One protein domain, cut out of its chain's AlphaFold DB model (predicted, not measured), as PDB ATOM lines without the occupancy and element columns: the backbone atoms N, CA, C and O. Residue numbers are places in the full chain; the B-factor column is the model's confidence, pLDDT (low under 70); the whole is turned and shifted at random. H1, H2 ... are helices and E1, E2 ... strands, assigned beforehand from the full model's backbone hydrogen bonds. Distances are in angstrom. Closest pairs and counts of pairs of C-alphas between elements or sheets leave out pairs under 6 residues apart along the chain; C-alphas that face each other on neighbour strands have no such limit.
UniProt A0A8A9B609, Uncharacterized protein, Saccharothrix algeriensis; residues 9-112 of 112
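AT A GLANCE: This is residues 9 to 112 of the 112 residues of an uncharacterized protein of Saccharothrix algeriensis (UniProt A0A8A9B609). A strongly twisted sheet of six strands curls like part of a barrel round the long helix H2, while H1 covers its opposite face over E2 and the short H3 packs on E4 and E6. The 104 printed residues, of mixed class, run E1 H1 E2 E3 E4 H2 H3 E5 E6; the mixed sheet's order is E1 E2 E3 E4 E6 E5. The whole is compact, radius of gyration of the C-alphas 12.9 A, spanning 36 by 27 by 22 A.

HOW THE PARTS SIT: E1, residues 9 to 12, is parallel to E2, residues 30 to 37, with N 10 and O 32 2.9 A apart; with H1, residues 17 to 26, they form a strand-helix-strand unit, two parallel neighbours joined through a helix, its crossover right-handed. H1 touches E2, closest C-alphas Leu 20 and Ala 33, 5.6 A. E2, E3, residues 40 to 45, and E4, residues 50 to 54, form a meander of antiparallel neighbours, with N 33 to O 44 and N 41 to O 53 both 2.8 A. H2, residues 63 to 79, touches E5, residues 92 to 94, closest C-alphas Ser 69 and Leu 94, 5.6 A. H3, residues 85 to 90, touches E6, residues 107 to 111, closest C-alphas Arg 88 and Pro 111, 5.2 A. E6 is antiparallel to E4, N 54 to O 110 2.8 A, and to E5, N 92 to O 109 2.8 A. In H1, H2 and H3 every O i to N i+4 pair is within hydrogen-bond range.

IN THESE COORDINATES: E1 begins at C-alpha 9 (196.566, 249.634, 181.154). E2 is 20.4 A long, H2 24.5 A. E6 ends at C-alpha 111 (215.028, 257.994, 183.616).

THE WHOLE: The farthest C-alphas, Asp 26 and Pro 103, are 38.0 A apart. The printed part has no cut; the E5 to E6 link is long. Residue 57 is under pLDDT 70.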
ATOM      1  N   VAL A   9     195.711 248.445 181.138       90.19
ATOM      2  CA  VAL A   9     196.566 249.634 181.154       90.19
ATOM      3  C   VAL A   9     195.698 250.855 180.962       90.19
ATOM      4  O   VAL A   9     195.080 251.033 179.913       90.19
ATOM      5  N   VAL A  10     195.711 251.750 181.944       93.94
ATOM      6  CA  VAL A  10     195.039 253.041 181.814       93.94
ATOM      7  C   VAL A  10     196.025 254.061 181.266       93.94
ATOM      8  O   VAL A  10     197.030 254.356 181.903       93.94
ATOM      9  N   VAL A  11     195.739 254.637 180.102       93.00
ATOM     10  CA  VAL A  11     196.557 255.711 179.521       93.00
ATOM     11  C   VAL A  11     195.851 257.052 179.707       93.00
ATOM     12  O   VAL A  11     194.648 257.166 179.459       93.00
ATOM     13  N   ARG A  12     196.585 258.074 180.156       94.12
ATOM     14  CA  ARG A  12     196.084 259.440 180.359       94.12
ATOM     15  C   ARG A  12     197.031 260.467 179.740       94.12
ATOM     16  O   ARG A  12     198.246 260.315 179.799       94.12
ATOM     17  N   SER A  13     196.473 261.561 179.235       92.31
ATOM     18  CA  SER A  13     197.214 262.738 178.757       92.31
ATOM     19  C   SER A  13     197.605 263.681 179.908       92.31
ATOM     20  O   SER A  13     197.391 264.888 179.839       92.31
ATOM     21  N   THR A  14     198.065 263.124 181.030       93.31
ATOM     22  CA  THR A  14     198.555 263.876 182.194       93.31
ATOM     23  C   THR A  14     199.661 263.093 182.877       93.31
ATOM     24  O   THR A  14     199.587 261.870 182.954       93.31
ATOM     25  N   VAL A  15     200.653 263.797 183.414       93.88
ATOM     26  CA  VAL A  15     201.748 263.227 184.216       93.88
ATOM     27  C   VAL A  15     201.507 263.359 185.725       93.88
ATOM     28  O   VAL A  15     202.380 263.030 186.526       93.88
ATOM     29  N   ASP A  16     200.316 263.811 186.132       96.06
ATOM     30  CA  ASP A  16     199.934 263.897 187.542       96.06
ATOM     31  C   ASP A  16     199.775 262.496 188.161       96.06
ATOM     32  O   ASP A  16     198.807 261.768 187.923       96.06
ATOM     33  N   VAL A  17     200.729 262.136 189.020       96.38
ATOM     34  CA  VAL A  17     200.772 260.854 189.734       96.38
ATOM     35  C   VAL A  17     199.520 260.623 190.584       96.38
ATOM     36  O   VAL A  17     199.080 259.478 190.708       96.38
ATOM     37  N   ALA A  18     198.924 261.661 191.176       97.12
ATOM     38  CA  ALA A  18     197.716 261.508 191.983       97.12
ATOM     39  C   ALA A  18     196.519 261.091 191.115       97.12
ATOM     40  O   ALA A  18     195.763 260.195 191.510       97.12
ATOM     41  N   VAL A  19     196.401 261.661 189.912       97.00
ATOM     42  CA  VAL A  19     195.375 261.291 188.922       97.00
ATOM     43  C   VAL A  19     195.596 259.872 188.399       97.00
ATOM     44  O   VAL A  19     194.642 259.096 188.297       97.00
ATOM     45  N   LEU A  20     196.845 259.493 188.115       96.81
ATOM     46  CA  LEU A  20     197.182 258.133 187.675       96.81
ATOM     47  C   LEU A  20     196.886 257.096 188.767       96.81
ATOM     48  O   LEU A  20     196.260 256.073 188.496       96.81
ATOM     49  N   ARG A  21     197.236 257.391 190.025       96.44
ATOM     50  CA  ARG A  21     196.870 256.552 191.177       96.44
ATOM     51  C   ARG A  21     195.358 256.455 191.354       96.44
ATOM     52  O   ARG A  21     194.871 255.381 191.689       96.44
ATOM     53  N   SER A  22     194.618 257.544 191.141       96.38
ATOM     54  CA  SER A  22     193.151 257.486 191.166       96.38
ATOM     55  C   SER A  22     192.611 256.594 190.066       96.38
ATOM     56  O   SER A  22     191.808 255.720 190.347       96.38
ATOM     57  N   SER A  23     193.145 256.722 188.851       95.06
ATOM     58  CA  SER A  23     192.740 255.888 187.719       95.06
ATOM     59  C   SER A  23     192.911 254.388 187.991       95.06
ATOM     60  O   SER A  23     192.089 253.602 187.535       95.06
ATOM     61  N   LEU A  24     193.942 253.995 188.749       94.12
ATOM     62  CA  LEU A  24     194.122 252.610 189.205       94.12
ATOM     63  C   LEU A  24     193.121 252.208 190.290       94.12
ATOM     64  O   LEU A  24     192.594 251.105 190.257       94.12
ATOM     65  N   ARG A  25     192.825 253.093 191.249       93.88
ATOM     66  CA  ARG A  25     191.793 252.820 192.266       93.88
ATOM     67  C   ARG A  25     190.406 252.653 191.646       93.88
ATOM     68  O   ARG A  25     189.640 251.812 192.104       93.88
ATOM     69  N   ASP A  26     190.114 253.432 190.610       94.00
ATOM     70  CA  ASP A  26     188.822 253.447 189.924       94.00
ATOM     71  C   ASP A  26     188.677 252.284 188.919       94.00
ATOM     72  O   ASP A  26     187.564 251.978 188.487       94.00
ATOM     73  N   ASN A  27     189.778 251.606 188.561       89.81
ATOM     74  CA  ASN A  27     189.783 250.418 187.706       89.81
ATOM     75  C   ASN A  27     190.526 249.248 188.387       89.81
ATOM     76  O   ASN A  27     191.737 249.109 188.206       89.81
ATOM     77  N   PRO A  28     189.818 248.349 189.100       82.62
ATOM     78  CA  PRO A  28     190.440 247.251 189.845       82.62
ATOM     79  C   PRO A  28     191.078 246.167 188.959       82.62
ATOM     80  O   PRO A  28     191.682 245.235 189.486       82.62
ATOM     81  N   PHE A  29     190.928 246.251 187.633       87.00
ATOM     82  CA  PHE A  29     191.563 245.341 186.677       87.00
ATOM     83  C   PHE A  29     192.858 245.911 186.086       87.00
ATOM     84  O   PHE A  29     193.606 245.180 185.434       87.00
ATOM     85  N   ALA A  30     193.124 247.203 186.300       90.12
ATOM     86  CA  ALA A  30     194.330 247.848 185.821       90.12
ATOM     87  C   ALA A  30     195.481 247.669 186.806       90.12
ATOM     88  O   ALA A  30     195.400 248.037 187.975       90.12
ATOM     89  N   ASP A  31     196.597 247.169 186.287       91.44
ATOM     90  CA  ASP A  31     197.836 246.976 187.046       91.44
ATOM     91  C   ASP A  31     198.880 248.062 186.734       91.44
ATOM     92  O   ASP A  31     199.965 248.094 187.332       91.44
ATOM     93  N   LEU A  32     198.565 248.939 185.775       93.94
ATOM     94  CA  LEU A  32     199.440 249.984 185.269       93.94
ATOM     95  C   LEU A  32     198.639 251.194 184.772       93.94
ATOM     96  O   LEU A  32     197.729 251.063 183.957       93.94
ATOM     97  N   ALA A  33     199.029 252.385 185.215       95.81
ATOM     98  CA  ALA A  33     198.582 253.651 184.659       95.81
ATOM     99  C   ALA A  33     199.773 254.390 184.045       95.81
ATOM    100  O   ALA A  33     200.827 254.510 184.668       95.81
ATOM    101  N   ILE A  34     199.608 254.882 182.820       95.50
ATOM    102  CA  ILE A  34     200.634 255.600 182.068       95.50
ATOM    103  C   ILE A  34     200.121 257.007 181.782       95.50
ATOM    104  O   ILE A  34     199.128 257.193 181.080       95.50
ATOM    105  N   GLY A  35     200.817 257.989 182.326       95.25
ATOM    106  CA  GLY A  35     200.699 259.388 181.966       95.25
ATOM    107  C   GLY A  35     201.646 259.742 180.833       95.25
ATOM    108  O   GLY A  35     202.810 259.350 180.876       95.25
ATOM    109  N   VAL A  36     201.166 260.482 179.839       89.69
ATOM    110  CA  VAL A  36     201.965 260.948 178.696       89.69
ATOM    111  C   VAL A  36     201.919 262.475 178.630       89.69
ATOM    112  O   VAL A  36     200.851 263.065 178.808       89.69
ATOM    113  N   ALA A  37     203.078 263.081 178.378       87.81
ATOM    114  CA  ALA A  37     203.276 264.493 178.062       87.81
ATOM    115  C   ALA A  37     204.272 264.629 176.896       87.81
ATOM    116  O   ALA A  37     204.915 263.652 176.506       87.81
ATOM    117  N   ASP A  38     204.409 265.840 176.357       81.69
ATOM    118  CA  ASP A  38     205.211 266.116 175.157       81.69
ATOM    119  C   ASP A  38     206.687 265.697 175.290       81.69
ATOM    120  O   ASP A  38     207.316 265.308 174.308       81.69
ATOM    121  N   ASP A  39     207.253 265.747 176.501       83.12
ATOM    122  CA  ASP A  39     208.668 265.472 176.771       83.12
ATOM    123  C   ASP A  39     208.925 264.153 177.518       83.12
ATOM    124  O   ASP A  39     210.083 263.820 177.802       83.12
ATOM    125  N   GLY A  40     207.881 263.383 177.844       89.12
ATOM    126  CA  GLY A  40     208.056 262.201 178.674       89.12
ATOM    127  C   GLY A  40     206.792 261.465 179.094       89.12
ATOM    128  O   GLY A  40     205.667 261.761 178.695       89.12
ATOM    129  N   VAL A  41     207.005 260.447 179.920       94.12
ATOM    130  CA  VAL A  41     205.969 259.542 180.405       94.12
ATOM    131  C   VAL A  41     206.164 259.235 181.884       94.12
ATOM    132  O   VAL A  41     207.286 259.091 182.374       94.12
ATOM    133  N   VAL A  42     205.053 259.090 182.598       96.44
ATOM    134  CA  VAL A  42     205.013 258.647 183.993       96.44
ATOM    135  C   VAL A  42     204.264 257.327 184.052       96.44
ATOM    136  O   VAL A  42     203.108 257.247 183.658       96.44
ATOM    137  N   ALA A  43     204.904 256.284 184.560       96.06
ATOM    138  CA  ALA A  43     204.300 254.980 184.783       96.06
ATOM    139  C   ALA A  43     204.041 254.786 186.278       96.06
ATOM    140  O   ALA A  43     204.963 254.903 187.084       96.06
ATOM    141  N   VAL A  44     202.806 254.465 186.648       96.25
ATOM    142  CA  VAL A  44     202.398 254.130 188.015       96.25
ATOM    143  C   VAL A  44     201.862 252.707 188.017       96.25
ATOM    144  O   VAL A  44     200.915 252.402 187.297       96.25
ATOM    145  N   ALA A  45     202.456 251.833 188.816       93.56
ATOM    146  CA  ALA A  45     201.979 250.474 189.020       93.56
ATOM    147  C   ALA A  45     200.971 250.402 190.182       93.56
ATOM    148  O   ALA A  45     200.984 251.240 191.086       93.56
ATOM    149  N   ALA A  46     200.105 249.382 190.176       91.06
ATOM    150  CA  ALA A  46     199.103 249.167 191.232       91.06
ATOM    151  C   ALA A  46     199.708 248.919 192.628       91.06
ATOM    152  O   ALA A  46     199.088 249.239 193.639       91.06
ATOM    153  N   ASP A  47     200.943 248.419 192.686       90.50
ATOM    154  CA  ASP A  47     201.739 248.270 193.914       90.50
ATOM    155  C   ASP A  47     202.310 249.606 194.442       90.50
ATOM    156  O   ASP A  47     202.919 249.649 195.510       90.50
ATOM    157  N   GLY A  48     202.088 250.707 193.718       91.12
ATOM    158  CA  GLY A  48     202.527 252.049 194.073       91.12
ATOM    159  C   GLY A  48     203.883 252.454 193.491       91.12
ATOM    160  O   GLY A  48     204.275 253.607 193.703       91.12
ATOM    161  N   ASP A  49     204.575 251.573 192.756       93.50
ATOM    162  CA  ASP A  49     205.849 251.887 192.097       93.50
ATOM    163  C   ASP A  49     205.639 252.960 191.009       93.50
ATOM    164  O   ASP A  49     204.703 252.877 190.215       93.50
ATOM    165  N   VAL A  50     206.489 253.996 190.977       95.25
ATOM    166  CA  VAL A  50     206.355 255.134 190.041       95.25
ATOM    167  C   VAL A  50     207.644 255.389 189.275       95.25
ATOM    168  O   VAL A  50     208.653 255.742 189.882       95.25
ATOM    169  N   ALA A  51     207.635 255.280 187.955       95.75
ATOM    170  CA  ALA A  51     208.795 255.603 187.130       95.75
ATOM    171  C   ALA A  51     208.502 256.766 186.188       95.75
ATOM    172  O   ALA A  51     207.438 256.823 185.578       95.75
ATOM    173  N   VAL A  52     209.460 257.681 186.072       96.25
ATOM    174  CA  VAL A  52     209.390 258.837 185.179       96.25
ATOM    175  C   VAL A  52     210.475 258.679 184.131       96.25
ATOM    176  O   VAL A  52     211.627 258.394 184.465       96.25
ATOM    177  N   PHE A  53     210.101 258.849 182.869       95.31
ATOM    178  CA  PHE A  53     211.029 258.806 181.753       95.31
ATOM    179  C   PHE A  53     210.835 260.029 180.871       95.31
ATOM    180  O   PHE A  53     209.703 260.405 180.584       95.31
ATOM    181  N   VAL A  54     211.928 260.628 180.421       93.06
ATOM    182  CA  VAL A  54     211.939 261.789 179.530       93.06
ATOM    183  C   VAL A  54     212.800 261.504 178.316       93.06
ATOM    184  O   VAL A  54     213.730 260.701 178.374       93.06
ATOM    185  N   GLY A  55     212.522 262.149 177.195       85.69
ATOM    186  CA  GLY A  55     213.360 261.977 176.016       85.69
ATOM    187  C   GLY A  55     212.668 262.360 174.727       85.69
ATOM    188  O   GLY A  55     211.447 262.443 174.646       85.69
ATOM    189  N   GLY A  56     213.489 262.600 173.709       74.75
ATOM    190  CA  GLY A  56     213.024 263.012 172.395       74.75
ATOM    191  C   GLY A  56     212.675 261.847 171.475       74.75
ATOM    192  O   GLY A  56     212.996 260.681 171.722       74.75
ATOM    193  N   TYR A  57     212.056 262.199 170.352       66.31
ATOM    194  CA  TYR A  57     211.730 261.266 169.284       66.31
ATOM    195  C   TYR A  57     212.973 260.560 168.739       66.31
ATOM    196  O   TYR A  57     214.004 261.166 168.438       66.31
ATOM    197  N   VAL A  58     212.846 259.252 168.546       78.69
ATOM    198  CA  VAL A  58     213.830 258.455 167.815       78.69
ATOM    199  C   VAL A  58     213.538 258.603 166.327       78.69
ATOM    200  O   VAL A  58     212.393 258.450 165.921       78.69
ATOM    201  N   LYS A  59     214.556 258.826 165.485       81.62
ATOM    202  CA  LYS A  59     214.390 259.092 164.036       81.62
ATOM    203  C   LYS A  59     213.487 258.105 163.282       81.62
ATOM    204  O   LYS A  59     212.909 258.464 162.266       81.62
ATOM    205  N   CYS A  60     213.398 256.856 163.736       89.00
ATOM    206  CA  CYS A  60     212.588 255.816 163.100       89.00
ATOM    207  C   CYS A  60     211.181 255.653 163.702       89.00
ATOM    208  O   CYS A  60     210.496 254.685 163.372       89.00
ATOM    209  N   LEU A  61     210.777 256.519 164.632       85.88
ATOM    210  CA  LEU A  61     209.454 256.544 165.241       85.88
ATOM    211  C   LEU A  61     208.856 257.940 165.075       85.88
ATOM    212  O   LEU A  61     209.414 258.924 165.551       85.88
ATOM    213  N   ALA A  62     207.686 258.006 164.444       84.88
ATOM    214  CA  ALA A  62     206.798 259.143 164.639       84.88
ATOM    215  C   ALA A  62     206.299 259.158 166.093       84.88
ATOM    216  O   ALA A  62     206.347 258.134 166.781       84.88
ATOM    217  N   GLU A  63     205.779 260.296 166.535       81.88
ATOM    218  CA  GLU A  63     205.270 260.496 167.892       81.88
ATOM    219  C   GLU A  63     204.315 259.388 168.359       81.88
ATOM    220  O   GLU A  63     204.561 258.740 169.377       81.88
ATOM    221  N   GLU A  64     203.292 259.064 167.564       82.88
ATOM    222  CA  GLU A  64     202.353 257.981 167.887       82.88
ATOM    223  C   GLU A  64     203.063 256.622 168.064       82.88
ATOM    224  O   GLU A  64     202.706 255.802 168.916       82.88
ATOM    225  N   GLY A  65     204.117 256.386 167.279       85.38
ATOM    226  CA  GLY A  65     204.941 255.186 167.365       85.38
ATOM    227  C   GLY A  65     205.739 255.103 168.669       85.38
ATOM    228  O   GLY A  65     205.911 254.002 169.202       85.38
ATOM    229  N   VAL A  66     206.182 256.243 169.212       86.94
ATOM    230  CA  VAL A  66     206.817 256.307 170.538       86.94
ATOM    231  C   VAL A  66     205.821 255.864 171.601       86.94
ATOM    232  O   VAL A  66     206.123 254.940 172.359       86.94
ATOM    233  N   TRP A  67     204.606 256.412 171.601       85.94
ATOM    234  CA  TRP A  67     203.574 256.077 172.592       85.94
ATOM    235  C   TRP A  67     203.160 254.614 172.535       85.94
ATOM    236  O   TRP A  67     203.149 253.923 173.558       85.94
ATOM    237  N   ARG A  68     202.922 254.089 171.331       87.88
ATOM    238  CA  ARG A  68     202.613 252.667 171.147       87.88
ATOM    239  C   ARG A  68     203.745 251.771 171.650       87.88
ATOM    240  O   ARG A  68     203.482 250.707 172.216       87.88
ATOM    241  N   SER A  69     204.998 252.182 171.454       90.94
ATOM    242  CA  SER A  69     206.146 251.457 171.989       90.94
ATOM    243  C   SER A  69     206.200 251.515 173.512       90.94
ATOM    244  O   SER A  69     206.346 250.464 174.127       90.94
ATOM    245  N   VAL A  70     206.074 252.701 174.113       91.69
ATOM    246  CA  VAL A  70     206.082 252.903 175.572       91.69
ATOM    247  C   VAL A  70     205.050 252.006 176.241       91.69
ATOM    248  O   VAL A  70     205.400 251.214 177.117       91.69
ATOM    249  N   VAL A  71     203.794 252.088 175.789       91.06
ATOM    250  CA  VAL A  71     202.684 251.320 176.364       91.06
ATOM    251  C   VAL A  71     202.970 249.827 176.264       91.06
ATOM    252  O   VAL A  71     202.858 249.115 177.256       91.06
ATOM    253  N   ARG A  72     203.412 249.344 175.094       90.69
ATOM    254  CA  ARG A  72     203.743 247.925 174.905       90.69
ATOM    255  C   ARG A  72     204.920 247.464 175.765       90.69
ATOM    256  O   ARG A  72     204.845 246.368 176.311       90.69
ATOM    257  N   THR A  73     205.986 248.257 175.878       91.56
ATOM    258  CA  THR A  73     207.154 247.907 176.700       91.56
ATOM    259  C   THR A  73     206.754 247.820 178.168       91.56
ATOM    260  O   THR A  73     207.037 246.811 178.808       91.56
ATOM    261  N   LEU A  74     206.064 248.836 178.696       92.50
ATOM    262  CA  LEU A  74     205.650 248.860 180.099       92.50
ATOM    263  C   LEU A  74     204.609 247.779 180.408       92.50
ATOM    264  O   LEU A  74     204.702 247.129 181.446       92.50
ATOM    265  N   TRP A  75     203.667 247.532 179.495       89.94
ATOM    266  CA  TRP A  75     202.713 246.433 179.624       89.94
ATOM    267  C   TRP A  75     203.418 245.078 179.690       89.94
ATOM    268  O   TRP A  75     203.179 244.319 180.624       89.94
ATOM    269  N   ALA A  76     204.331 244.794 178.752       88.94
ATOM    270  CA  ALA A  76     205.101 243.552 178.760       88.94
ATOM    271  C   ALA A  76     205.907 243.410 180.062       88.94
ATOM    272  O   ALA A  76     205.896 242.352 180.682       88.94
ATOM    273  N   TRP A  77     206.522 244.500 180.529       89.62
ATOM    274  CA  TRP A  77     207.243 244.536 181.804       89.62
ATOM    275  C   TRP A  77     206.355 244.127 182.988       89.62
ATOM    276  O   TRP A  77     206.775 243.357 183.852       89.62
ATOM    277  N   ARG A  78     205.107 244.612 183.013       86.81
ATOM    278  CA  ARG A  78     204.135 244.302 184.071       86.81
ATOM    279  C   ARG A  78     203.552 242.900 183.964       86.81
ATOM    280  O   ARG A  78     203.393 242.261 185.001       86.81
ATOM    281  N   VAL A  79     203.290 242.396 182.759       86.81
ATOM    282  CA  VAL A  79     202.876 240.994 182.546       86.81
ATOM    283  C   VAL A  79     203.921 240.032 183.115       86.81
ATOM    284  O   VAL A  79     203.562 239.065 183.786       86.81
ATOM    285  N   GLU A  80     205.205 240.356 182.954       88.31
ATOM    286  CA  GLU A  80     206.325 239.599 183.527       88.31
ATOM    287  C   GLU A  80     206.590 239.910 185.016       88.31
ATOM    288  O   GLU A  80     207.548 239.408 185.603       88.31
ATOM    289  N   ARG A  81     205.740 240.728 185.657       86.19
ATOM    290  CA  ARG A  81     205.840 241.149 187.068       86.19
ATOM    291  C   ARG A  81     207.188 241.768 187.432       86.19
ATOM    292  O   ARG A  81     207.664 241.647 188.563       86.19
ATOM    293  N   LEU A  82     207.801 242.454 186.478       86.38
ATOM    294  CA  LEU A  82     209.052 243.155 186.696       86.38
ATOM    295  C   LEU A  82     208.757 244.545 187.280       86.38
ATOM    296  O   LEU A  82     207.926 245.300 186.770       86.38
ATOM    297  N   GLY A  83     209.452 244.895 188.362       85.69
ATOM    298  CA  GLY A  83     209.440 246.257 188.900       85.69
ATOM    299  C   GLY A  83     210.191 247.230 187.988       85.69
ATOM    300  O   GLY A  83     210.965 246.824 187.111       85.69
ATOM    301  N   PHE A  84     210.032 248.535 188.214       92.38
ATOM    302  CA  PHE A  84     210.675 249.533 187.355       92.38
ATOM    303  C   PHE A  84     212.168 249.731 187.629       92.38
ATOM    304  O   PHE A  84     212.811 250.488 186.913       92.38
ATOM    305  N   GLY A  85     212.758 249.053 188.619       91.75
ATOM    306  CA  GLY A  85     214.161 249.253 189.014       91.75
ATOM    307  C   GLY A  85     215.170 249.142 187.862       91.75
ATOM    308  O   GLY A  85     216.060 249.980 187.743       91.75
ATOM    309  N   VAL A  86     215.005 248.160 186.970       90.50
ATOM    310  CA  VAL A  86     215.869 248.001 185.784       90.50
ATOM    311  C   VAL A  86     215.651 249.139 184.785       90.50
ATOM    312  O   VAL A  86     216.619 249.688 184.266       90.50
ATOM    313  N   LEU A  87     214.398 249.535 184.548       93.19
ATOM    314  CA  LEU A  87     214.072 250.634 183.636       93.19
ATOM    315  C   LEU A  87     214.588 251.974 184.172       93.19
ATOM    316  O   LEU A  87     215.177 252.740 183.422       93.19
ATOM    317  N   ARG A  88     214.475 252.232 185.480       93.62
ATOM    318  CA  ARG A  88     215.050 253.423 186.126       93.62
ATOM    319  C   ARG A  88     216.572 253.498 186.004       93.62
ATOM    320  O   ARG A  88     217.129 254.580 186.112       93.62
ATOM    321  N   ARG A  89     217.253 252.364 185.820       93.12
ATOM    322  CA  ARG A  89     218.710 252.320 185.645       93.12
ATOM    323  C   ARG A  89     219.134 252.456 184.184       93.12
ATOM    324  O   ARG A  89     220.184 253.025 183.916       93.12
ATOM    325  N   HIS A  90     218.365 251.889 183.261       92.69
ATOM    326  CA  HIS A  90     218.777 251.725 181.863       92.69
ATOM    327  C   HIS A  90     217.889 252.466 180.860       92.69
ATOM    328  O   HIS A  90     218.049 252.271 179.654       92.69
ATOM    329  N   GLY A  91     216.932 253.255 181.336       94.19
ATOM    330  CA  GLY A  91     215.914 253.891 180.513       94.19
ATOM    331  C   GLY A  91     214.863 252.917 179.979       94.19
ATOM    332  O   GLY A  91     215.021 251.689 179.996       94.19
ATOM    333  N   LEU A  92     213.773 253.487 179.478       94.56
ATOM    334  CA  LEU A  92     212.677 252.753 178.859       94.56
ATOM    335  C   LEU A  92     212.973 252.530 177.368       94.56
ATOM    336  O   LEU A  92     213.020 253.503 176.614       94.56
ATOM    337  N   PRO A  93     213.162 251.282 176.902       94.19
ATOM    338  CA  PRO A  93     213.482 251.029 175.505       94.19
ATOM    339  C   PRO A  93     212.295 251.278 174.572       94.19
ATOM    340  O   PRO A  93     211.155 250.882 174.843       94.19
ATOM    341  N   LEU A  94     212.611 251.891 173.432       92.56
ATOM    342  CA  LEU A  94     211.700 252.163 172.332       92.56
ATOM    343  C   LEU A  94     211.968 251.204 171.166       92.56
ATOM    344  O   LEU A  94     213.112 250.938 170.800       92.56
ATOM    345  N   TRP A  95     210.893 250.693 170.573       92.75
ATOM    346  CA  TRP A  95     210.901 249.657 169.548       92.75
ATOM    347  C   TRP A  95     209.914 250.010 168.432       92.75
ATOM    348  O   TRP A  95     208.696 249.881 168.598       92.75
ATOM    349  N   CYS A  96     210.434 250.404 167.266       90.75
ATOM    350  CA  CYS A  96     209.648 250.398 166.030       90.75
ATOM    351  C   CYS A  96     209.513 248.975 165.475       90.75
ATOM    352  O   CYS A  96     210.244 248.076 165.890       90.75
ATOM    353  N   ASP A  97     208.613 248.770 164.514       88.75
ATOM    354  CA  ASP A  97     208.326 247.435 163.970       88.75
ATOM    355  C   ASP A  97     209.571 246.736 163.414       88.75
ATOM    356  O   ASP A  97     209.766 245.551 163.665       88.75
ATOM    357  N   ARG A  98     210.473 247.485 162.765       89.56
ATOM    358  CA  ARG A  98     211.764 246.957 162.305       89.56
ATOM    359  C   ARG A  98     212.645 246.476 163.459       89.56
ATOM    360  O   ARG A  98     213.215 245.404 163.367       89.56
ATOM    361  N   HIS A  99     212.776 247.255 164.532       92.50
ATOM    362  CA  HIS A  99     213.695 246.908 165.621       92.50
ATOM    363  C   HIS A  99     213.131 245.836 166.556       92.50
ATOM    364  O   HIS A  99     213.894 245.234 167.295       92.50
ATOM    365  N   ARG A 100     211.825 245.538 166.521       86.81
ATOM    366  CA  ARG A 100     211.233 244.456 167.336       86.81
ATOM    367  C   ARG A 100     211.803 243.068 167.041       86.81
ATOM    368  O   ARG A 100     211.648 242.183 167.875       86.81
ATOM    369  N   VAL A 101     212.407 242.877 165.871       89.31
ATOM    370  CA  VAL A 101     213.076 241.627 165.484       89.31
ATOM    371  C   VAL A 101     214.600 241.702 165.629       89.31
ATOM    372  O   VAL A 101     215.287 240.740 165.303       89.31
ATOM    373  N   GLU A 102     215.128 242.826 166.120       90.31
ATOM    374  CA  GLU A 102     216.561 243.084 166.273       90.31
ATOM    375  C   GLU A 102     217.011 242.913 167.739       90.31
ATOM    376  O   GLU A 102     216.195 243.029 168.659       90.31
ATOM    377  N   PRO A 103     218.316 242.711 168.007       87.44
ATOM    378  CA  PRO A 103     218.837 242.584 169.373       87.44
ATOM    379  C   PRO A 103     218.790 243.879 170.200       87.44
ATOM    380  O   PRO A 103     218.934 243.837 171.422       87.44
ATOM    381  N   SER A 104     218.638 245.040 169.554       89.06
ATOM    382  CA  SER A 104     218.752 246.355 170.192       89.06
ATOM    383  C   SER A 104     217.555 247.264 169.894       89.06
ATOM    384  O   SER A 104     217.107 247.313 168.744       89.06
ATOM    385  N   PRO A 105     217.079 248.045 170.886       93.12
ATOM    386  CA  PRO A 105     216.015 249.018 170.675       93.12
ATOM    387  C   PRO A 105     216.475 250.136 169.743       93.12
ATOM    388  O   PRO A 105     217.669 250.419 169.635       93.12
ATOM    389  N   CYS A 106     215.526 250.821 169.108       91.69
ATOM    390  CA  CYS A 106     215.869 251.952 168.251       91.69
ATOM    391  C   CYS A 106     216.296 253.197 169.036       91.69
ATOM    392  O   CYS A 106     216.976 254.068 168.498       91.69
ATOM    393  N   GLY A 107     215.902 253.280 170.304       92.25
ATOM    394  CA  GLY A 107     216.294 254.329 171.232       92.25
ATOM    395  C   GLY A 107     215.720 254.067 172.617       92.25
ATOM    396  O   GLY A 107     215.185 252.986 172.886       92.25
ATOM    397  N   ARG A 108     215.848 255.044 173.512       93.38
ATOM    398  CA  ARG A 108     215.387 254.945 174.899       93.38
ATOM    399  C   ARG A 108     214.845 256.290 175.367       93.38
ATOM    400  O   ARG A 108     215.313 257.326 174.905       93.38
ATOM    401  N   LEU A 109     213.873 256.246 176.274       93.75
ATOM    402  CA  LEU A 109     213.577 257.379 177.146       93.75
ATOM    403  C   LEU A 109     214.448 257.255 178.396       93.75
ATOM    404  O   LEU A 109     214.540 256.177 178.989       93.75
ATOM    405  N   GLU A 110     215.076 258.352 178.781       95.25
ATOM    406  CA  GLU A 110     215.981 258.430 179.917       95.25
ATOM    407  C   GLU A 110     215.196 258.525 181.229       95.25
ATOM    408  O   GLU A 110     214.151 259.174 181.278       95.25
ATOM    409  N   PRO A 111     215.657 257.878 182.308       94.38
ATOM    410  CA  PRO A 111     215.028 257.994 183.616       94.38
ATOM    411  C   PRO A 111     215.211 259.407 184.191       94.38
ATOM    412  O   PRO A 111     216.263 260.022 184.008       94.38
ATOM    413  N   ARG A 112     214.198 259.905 184.909       92.06
ATOM    414  CA  ARG A 112     214.216 261.210 185.590       92.06
ATOM    415  C   ARG A 112     213.920 261.086 187.079       92.06
ATOM    416  O   ARG A 112     213.106 260.209 187.449       92.06
TER     417      ARG A 112